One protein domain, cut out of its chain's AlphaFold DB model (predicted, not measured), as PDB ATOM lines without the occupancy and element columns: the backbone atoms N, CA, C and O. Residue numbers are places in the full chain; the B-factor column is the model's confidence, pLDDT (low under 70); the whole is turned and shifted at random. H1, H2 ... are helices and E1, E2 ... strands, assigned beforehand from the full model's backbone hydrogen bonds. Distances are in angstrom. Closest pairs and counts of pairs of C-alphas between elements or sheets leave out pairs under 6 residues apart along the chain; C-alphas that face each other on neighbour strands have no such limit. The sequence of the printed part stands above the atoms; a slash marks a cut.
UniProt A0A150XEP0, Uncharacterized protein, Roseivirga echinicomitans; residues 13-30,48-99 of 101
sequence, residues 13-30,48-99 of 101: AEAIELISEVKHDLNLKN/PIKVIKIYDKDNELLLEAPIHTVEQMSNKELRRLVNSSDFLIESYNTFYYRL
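AT A GLANCE: This is residues 13 to 30 and 48 to 99 of the 101 residues of an uncharacterized protein of Roseivirga echinicomitans (UniProt A0A150XEP0). A twisted sheet of four strands forms a wall, with two helices over one face: H1 runs along the edge strand E2, and H3 runs across the strands. H2, a short helix, only grazes the sheet between E2 and H3 along the chain, and no named helix lies over the other face. The printed part has 70 residues, with three named helices and four named strands in the order H1 E1 E2 H2 H3 E3 E4. The sheet is mixed, in the order E2 E1 E4 E3, and the class is mixed, helices and strands. The whole is compact, with a radius of gyration of the C-alphas of 11.1 A, and rounded, spanning 30 by 29 by 22 A.

HOW THE PARTS SIT: H1, residues 13 to 25, is on the sheet over E2, residues 61 to 67, and runs along the strands, at 26 degrees to E2 on the local plane. Its height is 9.8 A, on a local plane fitted to only just enough C-alphas of the sheet, 6. The closest C-alphas of H1 and E2 are those of Ile 19 and Leu 63, 6.8 A apart. E1, residues 50 to 56, forms an antiparallel hairpin with E2, with N 52 and O 65 at 2.9 A. H2, residues 70 to 73, only grazes the sheet. H3, residues 76 to 83, lies on the same face as H1, at a height of 10.2 A over the sheet, and runs across the strands, at 66 degrees to E1 on the local plane. It lies over E1 and only just over E2, on which 3 of its C-alphas fall. H3 touches H1 at a steep tilt of 50 degrees, opposite ways; the closest C-alphas are those of Val 22 and Glu 77, 5.9 A apart. E3, residues 86 to 91, and E4, residues 94 to 99, form a second antiparallel hairpin, with N 96 and O 89 at 2.8 A. E4 is parallel to E1, with N 97 and O 53 at 2.8 A. E2, H2, H3 and E3 form a split strand-helix-strand unit, two strands running the same way with E1 and E4 between them, and its crossover is right-handed. Every O i to N i+4 pair in H1 and H3 is within hydrogen-bond range; H2 is too short for one.

IN THESE COORDINATES: H1 begins at C-alpha 13 (183.510, 204.126, 187.856) and is 18.4 A long. E1 measures 20.1 A, E2 16.9 A, H3 10.4 A, E3 15.5 A and E4 16.0 A. E4 ends at C-alpha 99 (178.900, 193.368, 192.957).

THE WHOLE: The C-alphas farthest apart are those of Ala 13 and Tyr 92, 31.4 A. Residues 31 to 47 are cut out, and C-alphas 30 and 48 are 17.9 A apart across the cut. The links that are printed whole are tight. Residue 13 and residues 26 to 30 have pLDDT under 70; the mean of the printed part is 81.9.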
ATOM      1  N   ALA A  13     183.272 202.760 187.397       68.25
ATOM      2  CA  ALA A  13     183.510 204.126 187.856       68.25
ATOM      3  C   ALA A  13     182.437 204.598 188.853       68.25
ATOM      4  O   ALA A  13     182.782 205.114 189.911       68.25
ATOM      5  N   GLU A  14     181.160 204.351 188.552       71.56
ATOM      6  CA  GLU A  14     180.040 204.703 189.434       71.56
ATOM      7  C   GLU A  14     180.068 203.903 190.736       71.56
ATOM      8  O   GLU A  14     179.797 204.446 191.801       71.56
ATOM      9  N   ALA A  15     180.434 202.622 190.675       71.00
ATOM     10  CA  ALA A  15     180.578 201.794 191.865       71.00
ATOM     11  C   ALA A  15     181.690 202.315 192.787       71.00
ATOM     12  O   ALA A  15     181.495 202.389 193.997       71.00
ATOM     13  N   ILE A  16     182.835 202.718 192.225       74.94
ATOM     14  CA  ILE A  16     183.949 203.288 192.997       74.94
ATOM     15  C   ILE A  16     183.546 204.619 193.643       74.94
ATOM     16  O   ILE A  16     183.838 204.831 194.821       74.94
ATOM     17  N   GLU A  17     182.870 205.496 192.900       76.88
ATOM     18  CA  GLU A  17     182.380 206.777 193.422       76.88
ATOM     19  C   GLU A  17     181.391 206.551 194.571       76.88
ATOM     20  O   GLU A  17     181.579 207.081 195.665       76.88
ATOM     21  N   LEU A  18     180.428 205.649 194.380       76.38
ATOM     22  CA  LEU A  18     179.412 205.331 195.378       76.38
ATOM     23  C   LEU A  18     180.001 204.652 196.627       76.38
ATOM     24  O   LEU A  18     179.587 204.937 197.747       76.38
ATOM     25  N   ILE A  19     181.015 203.794 196.470       78.31
ATOM     26  CA  ILE A  19     181.773 203.234 197.602       78.31
ATOM     27  C   ILE A  19     182.483 204.350 198.374       78.31
ATOM     28  O   ILE A  19     182.518 204.318 199.605       78.31
ATOM     29  N   SER A  20     183.051 205.334 197.674       76.62
ATOM     30  CA  SER A  20     183.702 206.477 198.312       76.62
ATOM     31  C   SER A  20     182.704 207.345 199.083       76.62
ATOM     32  O   SER A  20     183.012 207.763 200.199       76.62
ATOM     33  N   GLU A  21     181.510 207.576 198.533       79.31
ATOM     34  CA  GLU A  21     180.421 208.288 199.214       79.31
ATOM     35  C   GLU A  21     179.965 207.539 200.469       79.31
ATOM     36  O   GLU A  21     179.920 208.124 201.546       79.31
ATOM     37  N   VAL A  22     179.743 206.222 200.380       75.38
ATOM     38  CA  VAL A  22     179.368 205.393 201.541       75.38
ATOM     39  C   VAL A  22     180.438 205.442 202.629       75.38
ATOM     40  O   VAL A  22     180.114 205.574 203.810       75.38
ATOM     41  N   LYS A  23     181.722 205.358 202.259       75.50
ATOM     42  CA  LYS A  23     182.826 205.480 203.221       75.50
ATOM     43  C   LYS A  23     182.845 206.849 203.891       75.50
ATOM     44  O   LYS A  23     183.054 206.922 205.099       75.50
ATOM     45  N   HIS A  24     182.612 207.915 203.133       75.31
ATOM     46  CA  HIS A  24     182.546 209.269 203.665       75.31
ATOM     47  C   HIS A  24     181.352 209.451 204.618       75.31
ATOM     48  O   HIS A  24     181.534 209.896 205.750       75.31
ATOM     49  N   ASP A  25     180.156 209.042 204.200       72.31
ATOM     50  CA  ASP A  25     178.914 209.198 204.964       72.31
ATOM     51  C   ASP A  25     178.905 208.385 206.254       72.31
ATOM     52  O   ASP A  25     178.420 208.836 207.292       72.31
ATOM     53  N   LEU A  26     179.472 207.181 206.204       69.00
ATOM     54  CA  LEU A  26     179.630 206.329 207.376       69.00
ATOM     55  C   LEU A  26     180.892 206.668 208.186       69.00
ATOM     56  O   LEU A  26     181.142 206.025 209.205       69.00
ATOM     57  N   ASN A  27     181.668 207.677 207.767       67.75
ATOM     58  CA  ASN A  27     182.946 208.075 208.362       67.75
ATOM     59  C   ASN A  27     183.914 206.885 208.552       67.75
ATOM     60  O   ASN A  27     184.643 206.795 209.541       67.75
ATOM     61  N   LEU A  28     183.906 205.959 207.590       66.12
ATOM     62  CA  LEU A  28     184.808 204.817 207.508       66.12
ATOM     63  C   LEU A  28     186.156 205.334 206.995       66.12
ATOM     64  O   LEU A  28     186.428 205.324 205.792       66.12
ATOM     65  N   LYS A  29     186.989 205.874 207.889       51.03
ATOM     66  CA  LYS A  29     188.355 206.269 207.521       51.03
ATOM     67  C   LYS A  29     189.145 205.051 207.022       51.03
ATOM     68  O   LYS A  29     188.911 203.929 207.454       51.03
ATOM     69  N   ASN A  30     190.076 205.307 206.097       44.84
ATOM     70  CA  ASN A  30     190.839 204.328 205.303       44.84
ATOM     71  C   ASN A  30     191.747 203.352 206.078       44.84
ATOM     72  O   ASN A  30     192.426 202.548 205.453       44.84
ATOM     73  N   PRO A  48     179.068 196.142 216.338       71.00
ATOM     74  CA  PRO A  48     178.218 196.435 215.195       71.00
ATOM     75  C   PRO A  48     177.022 195.483 215.189       71.00
ATOM     76  O   PRO A  48     177.164 194.265 215.342       71.00
ATOM     77  N   ILE A  49     175.833 196.058 215.021       81.75
ATOM     78  CA  ILE A  49     174.577 195.312 214.924       81.75
ATOM     79  C   ILE A  49     174.628 194.430 213.674       81.75
ATOM     80  O   ILE A  49     174.134 193.303 213.672       81.75
ATOM     81  N   LYS A  50     175.258 194.943 212.611       82.38
ATOM     82  CA  LYS A  50     175.478 194.238 211.355       82.38
ATOM     83  C   LYS A  50     176.786 194.697 210.713       82.38
ATOM     84  O   LYS A  50     177.172 195.844 210.871       82.38
ATOM     85  N   VAL A  51     177.444 193.836 209.954       88.12
ATOM     86  CA  VAL A  51     178.549 194.190 209.059       88.12
ATOM     87  C   VAL A  51     178.118 193.861 207.638       88.12
ATOM     88  O   VAL A  51     177.585 192.783 207.386       88.12
ATOM     89  N   ILE A  52     178.309 194.779 206.701       90.50
ATOM     90  CA  ILE A  52     178.044 194.553 205.279       90.50
ATOM     91  C   ILE A  52     179.389 194.462 204.574       90.50
ATOM     92  O   ILE A  52     180.182 195.398 204.639       90.50
ATOM     93  N   LYS A  53     179.651 193.333 203.915       92.75
ATOM     94  CA  LYS A  53     180.835 193.126 203.084       92.75
ATOM     95  C   LYS A  53     180.419 192.933 201.640       92.75
ATOM     96  O   LYS A  53     179.551 192.110 201.360       92.75
ATOM     97  N   ILE A  54     181.039 193.679 200.738       90.44
ATOM     98  CA  ILE A  54     180.758 193.624 199.304       90.44
ATOM     99  C   ILE A  54     182.049 193.274 198.586       90.44
ATOM    100  O   ILE A  54     183.067 193.937 198.787       90.44
ATOM    101  N   TYR A  55     181.993 192.228 197.771       89.75
ATOM    102  CA  TYR A  55     183.113 191.715 196.995       89.75
ATOM    103  C   TYR A  55     182.870 191.913 195.501       89.75
ATOM    104  O   TYR A  55     181.723 191.911 195.062       89.75
ATOM    105  N   ASP A  56     183.937 192.037 194.723       88.25
ATOM    106  CA  ASP A  56     183.877 191.916 193.265       88.25
ATOM    107  C   ASP A  56     183.819 190.430 192.848       88.25
ATOM    108  O   ASP A  56     184.063 189.522 193.653       88.25
ATOM    109  N   LYS A  57     183.552 190.156 191.569       85.50
ATOM    110  CA  LYS A  57     183.579 188.817 190.955       85.50
ATOM    111  C   LYS A  57     184.917 188.089 191.120       85.50
ATOM    112  O   LYS A  57     184.948 186.860 191.151       85.50
ATOM    113  N   ASP A  58     186.005 188.843 191.263       87.19
ATOM    114  CA  ASP A  58     187.362 188.339 191.488       87.19
ATOM    115  C   ASP A  58     187.653 188.049 192.981       87.19
ATOM    116  O   ASP A  58     188.781 187.736 193.355       87.19
ATOM    117  N   ASN A  59     186.626 188.098 193.845       82.50
ATOM    118  CA  ASN A  59     186.703 187.975 195.309       82.50
ATOM    119  C   ASN A  59     187.529 189.079 195.998       82.50
ATOM    120  O   ASN A  59     187.964 188.908 197.139       82.50
ATOM    121  N   GLU A  60     187.725 190.224 195.342       85.94
ATOM    122  CA  GLU A  60     188.333 191.402 195.967       85.94
ATOM    123  C   GLU A  60     187.310 192.124 196.850       85.94
ATOM    124  O   GLU A  60     186.183 192.372 196.430       85.94
ATOM    125  N   LEU A  61     187.687 192.462 198.086       85.75
ATOM    126  CA  LEU A  61     186.820 193.202 199.005       85.75
ATOM    127  C   LEU A  61     186.727 194.672 198.565       85.75
ATOM    128  O   LEU A  61     187.706 195.412 198.648       85.75
ATOM    129  N   LEU A  62     185.539 195.100 198.144       85.94
ATOM    130  CA  LEU A  62     185.257 196.464 197.694       85.94
ATOM    131  C   LEU A  62     184.824 197.375 198.850       85.94
ATOM    132  O   LEU A  62     185.245 198.533 198.943       85.94
ATOM    133  N   LEU A  63     183.987 196.848 199.747       86.25
ATOM    134  CA  LEU A  63     183.465 197.574 200.900       86.25
ATOM    135  C   LEU A  63     183.343 196.651 202.110       86.25
ATOM    136  O   LEU A  63     182.792 195.558 202.012       86.25
ATOM    137  N   GLU A  64     183.776 197.147 203.263       87.50
ATOM    138  CA  GLU A  64     183.434 196.613 204.576       87.50
ATOM    139  C   GLU A  64     182.815 197.746 205.399       87.50
ATOM    140  O   GLU A  64     183.471 198.745 205.684       87.50
ATOM    141  N   ALA A  65     181.530 197.612 205.723       85.81
ATOM    142  CA  ALA A  65     180.738 198.630 206.398       85.81
ATOM    143  C   ALA A  65     180.132 198.064 207.695       85.81
ATOM    144  O   ALA A  65     179.113 197.364 207.646       85.81
ATOM    145  N   PRO A  66     180.741 198.331 208.865       85.44
ATOM    146  CA  PRO A  66     180.131 198.045 210.155       85.44
ATOM    147  C   PRO A  66     178.987 199.031 210.441       85.44
ATOM    148  O   PRO A  66     179.153 200.248 210.430       85.44
ATOM    149  N   ILE A  67     177.801 198.488 210.698       82.69
ATOM    150  CA  ILE A  67     176.558 199.209 210.959       82.69
ATOM    151  C   ILE A  67     176.255 199.136 212.454       82.69
ATOM    152  O   ILE A  67     175.976 198.067 213.006       82.69
ATOM    153  N   HIS A  68     176.284 200.291 213.106       79.12
ATOM    154  CA  HIS A  68     176.053 200.448 214.540       79.12
ATOM    155  C   HIS A  68     174.668 201.021 214.854       79.12
ATOM    156  O   HIS A  68     174.186 200.852 215.971       79.12
ATOM    157  N   THR A  69     174.006 201.675 213.891       76.00
ATOM    158  CA  THR A  69     172.676 202.274 214.083       76.00
ATOM    159  C   THR A  69     171.713 201.958 212.935       76.00
ATOM    160  O   THR A  69     172.110 201.650 211.811       76.00
ATOM    161  N   VAL A  70     170.408 202.061 213.207       74.94
ATOM    162  CA  VAL A  70     169.347 201.891 212.192       74.94
ATOM    163  C   VAL A  70     169.395 203.001 211.131       74.94
ATOM    164  O   VAL A  70     169.047 202.772 209.971       74.94
ATOM    165  N   GLU A  71     169.867 204.193 211.500       76.00
ATOM    166  CA  GLU A  71     170.046 205.321 210.579       76.00
ATOM    167  C   GLU A  71     171.117 205.015 209.528       76.00
ATOM    168  O   GLU A  71     170.878 205.225 208.341       76.00
ATOM    169  N   GLN A  72     172.243 204.416 209.935       76.44
ATOM    170  CA  GLN A  72     173.287 203.960 209.010       76.44
ATOM    171  C   GLN A  72     172.760 202.892 208.046       76.44
ATOM    172  O   GLN A  72     173.058 202.929 206.857       76.44
ATOM    173  N   MET A  73     171.901 201.984 208.521       76.50
ATOM    174  CA  MET A  73     171.233 200.995 207.663       76.50
ATOM    175  C   MET A  73     170.254 201.633 206.662       76.50
ATOM    176  O   MET A  73     169.949 201.051 205.621       76.50
ATOM    177  N   SER A  74     169.760 202.832 206.974       77.69
ATOM    178  CA  SER A  74     168.847 203.598 206.126       77.69
ATOM    179  C   SER A  74     169.565 204.548 205.165       77.69
ATOM    180  O   SER A  74     168.882 205.192 204.365       77.69
ATOM    181  N   ASN A  75     170.905 204.618 205.207       85.50
ATOM    182  CA  ASN A  75     171.705 205.431 204.293       85.50
ATOM    183  C   ASN A  75     171.380 205.062 202.834       85.50
ATOM    184  O   ASN A  75     171.282 203.887 202.462       85.50
ATOM    185  N   LYS A  76     171.121 206.085 202.019       87.50
ATOM    186  CA  LYS A  76     170.549 205.929 200.680       87.50
ATOM    187  C   LYS A  76     171.557 205.280 199.733       87.50
ATOM    188  O   LYS A  76     171.179 204.442 198.917       87.50
ATOM    189  N   GLU A  77     172.819 205.639 199.880       85.12
ATOM    190  CA  GLU A  77     173.962 205.221 199.088       85.12
ATOM    191  C   GLU A  77     174.290 203.757 199.403       85.12
ATOM    192  O   GLU A  77     174.347 202.928 198.496       85.12
ATOM    193  N   LEU A  78     174.334 203.386 200.687       84.50
ATOM    194  CA  LEU A  78     174.482 202.000 201.137       84.50
ATOM    195  C   LEU A  78     173.345 201.119 200.609       84.50
ATOM    196  O   LEU A  78     173.588 200.028 200.098       84.50
ATOM    197  N   ARG A  79     172.095 201.591 200.697       86.56
ATOM    198  CA  ARG A  79     170.940 200.859 200.160       86.56
ATOM    199  C   ARG A  79     171.020 200.699 198.649       86.56
ATOM    200  O   ARG A  79     170.677 199.632 198.149       86.56
ATOM    201  N   ARG A  80     171.464 201.728 197.923       88.00
ATOM    202  CA  ARG A  80     171.675 201.652 196.472       88.00
ATOM    203  C   ARG A  80     172.742 200.611 196.138       88.00
ATOM    204  O   ARG A  80     172.478 199.758 195.303       88.00
ATOM    205  N   LEU A  81     173.870 200.615 196.846       84.75
ATOM    206  CA  LEU A  81     174.959 199.658 196.637       84.75
ATOM    207  C   LEU A  81     174.532 198.214 196.918       84.75
ATOM    208  O   LEU A  81     174.793 197.321 196.117       84.75
ATOM    209  N   VAL A  82     173.841 197.993 198.037       88.50
ATOM    210  CA  VAL A  82     173.320 196.675 198.424       88.50
ATOM    211  C   VAL A  82     172.287 196.174 197.419       88.50
ATOM    212  O   VAL A  82     172.325 195.007 197.057       88.50
ATOM    213  N   ASN A  83     171.390 197.039 196.938       88.06
ATOM    214  CA  ASN A  83     170.391 196.659 195.935       88.06
ATOM    215  C   ASN A  83     171.008 196.343 194.567       88.06
ATOM    216  O   ASN A  83     170.431 195.566 193.817       88.06
ATOM    217  N   SER A  84     172.145 196.956 194.238       87.19
ATOM    218  CA  SER A  84     172.900 196.666 193.016       87.19
ATOM    219  C   SER A  84     173.832 195.460 193.151       87.19
ATOM    220  O   SER A  84     174.497 195.113 192.180       87.19
ATOM    221  N   SER A  85     173.908 194.841 194.331       88.94
ATOM    222  CA  SER A  85     174.762 193.686 194.597       88.94
ATOM    223  C   SER A  85     173.926 192.419 194.792       88.94
ATOM    224  O   SER A  85     172.876 192.437 195.434       88.94
ATOM    225  N   ASP A  86     174.435 191.287 194.324       91.50
ATOM    226  CA  ASP A  86     173.878 189.972 194.611       91.50
ATOM    227  C   ASP A  86     174.164 189.574 196.059       91.50
ATOM    228  O   ASP A  86     175.304 189.608 196.524       91.50
ATOM    229  N   PHE A  87     173.142 189.138 196.789       91.44
ATOM    230  CA  PHE A  87     173.343 188.570 198.118       91.44
ATOM    231  C   PHE A  87     173.974 187.173 198.020       91.44
ATOM    232  O   PHE A  87     173.443 186.292 197.345       91.44
ATOM    233  N   LEU A  88     175.087 186.960 198.726       89.62
ATOM    234  CA  LEU A  88     175.794 185.679 198.752       89.62
ATOM    235  C   LEU A  88     175.383 184.827 199.951       89.62
ATOM    236  O   LEU A  88     174.898 183.708 199.794       89.62
ATOM    237  N   ILE A  89     175.641 185.331 201.157       92.56
ATOM    238  CA  ILE A  89     175.447 184.592 202.403       92.56
ATOM    239  C   ILE A  89     175.380 185.550 203.591       92.56
ATOM    240  O   ILE A  89     175.925 186.653 203.568       92.56
ATOM    241  N   GLU A  90     174.737 185.104 204.662       91.56
ATOM    242  CA  GLU A  90     174.807 185.721 205.980       91.56
ATOM    243  C   GLU A  90     175.559 184.781 206.927       91.56
ATOM    244  O   GLU A  90     175.281 183.581 206.988       91.56
ATOM    245  N   SER A  91     176.522 185.323 207.670       88.06
ATOM    246  CA  SER A  91     177.235 184.592 208.714       88.06
ATOM    247  C   SER A  91     177.368 185.460 209.958       88.06
ATOM    248  O   SER A  91     177.955 186.544 209.907       88.06
ATOM    249  N   TYR A  92     176.830 184.970 211.077       84.62
ATOM    250  CA  TYR A  92     176.688 185.719 212.326       84.62
ATOM    251  C   TYR A  92     175.966 187.049 212.091       84.62
ATOM    252  O   TYR A  92     174.767 187.069 211.848       84.62
ATOM    253  N   ASN A  93     176.712 188.148 212.128       85.25
ATOM    254  CA  ASN A  93     176.201 189.503 211.999       85.25
ATOM    255  C   ASN A  93     176.651 190.109 210.662       85.25
ATOM    256  O   ASN A  93     176.476 191.301 210.441       85.25
ATOM    257  N   THR A  94     177.296 189.320 209.796       88.62
ATOM    258  CA  THR A  94     177.934 189.789 208.566       88.62
ATOM    259  C   THR A  94     177.162 189.319 207.344       88.62
ATOM    260  O   THR A  94     176.933 188.125 207.163       88.62
ATOM    261  N   PHE A  95     176.797 190.266 206.490       91.50
ATOM    262  CA  PHE A  95     176.109 190.044 205.231       91.50
ATOM    263  C   PHE A  95     177.120 190.196 204.108       91.50
ATOM    264  O   PHE A  95     177.787 191.224 204.006       91.50
ATOM    265  N   TYR A  96     177.223 189.165 203.285       90.75
ATOM    266  CA  TYR A  96     178.145 189.101 202.169       90.75
ATOM    267  C   TYR A  96     177.362 189.333 200.887       90.75
ATOM    268  O   TYR A  96     176.379 188.640 200.617       90.75
ATOM    269  N   TYR A  97     177.825 190.289 200.100       92.44
ATOM    270  CA  TYR A  97     177.282 190.623 198.796       92.44
ATOM    271  C   TYR A  97     178.378 190.544 197.737       92.44
ATOM    272  O   TYR A  97     179.563 190.700 198.045       92.44
ATOM    273  N   ARG A  98     177.974 190.327 196.490       91.38
ATOM    274  CA  ARG A  98     178.831 190.409 195.315       91.38
ATOM    275  C   ARG A  98     178.310 191.482 194.383       91.38
ATOM    276  O   ARG A  98     177.142 191.465 194.019       91.38
ATOM    277  N   LEU A  99     179.174 192.395 193.994       88.12
ATOM    278  CA  LEU A  99     178.900 193.368 192.957       88.12
ATOM    279  C   LEU A  99     179.669 192.923 191.714       88.12
ATOM    280  O   LEU A  99     180.894 192.933 191.723       88.12
TER     281      LEU A  99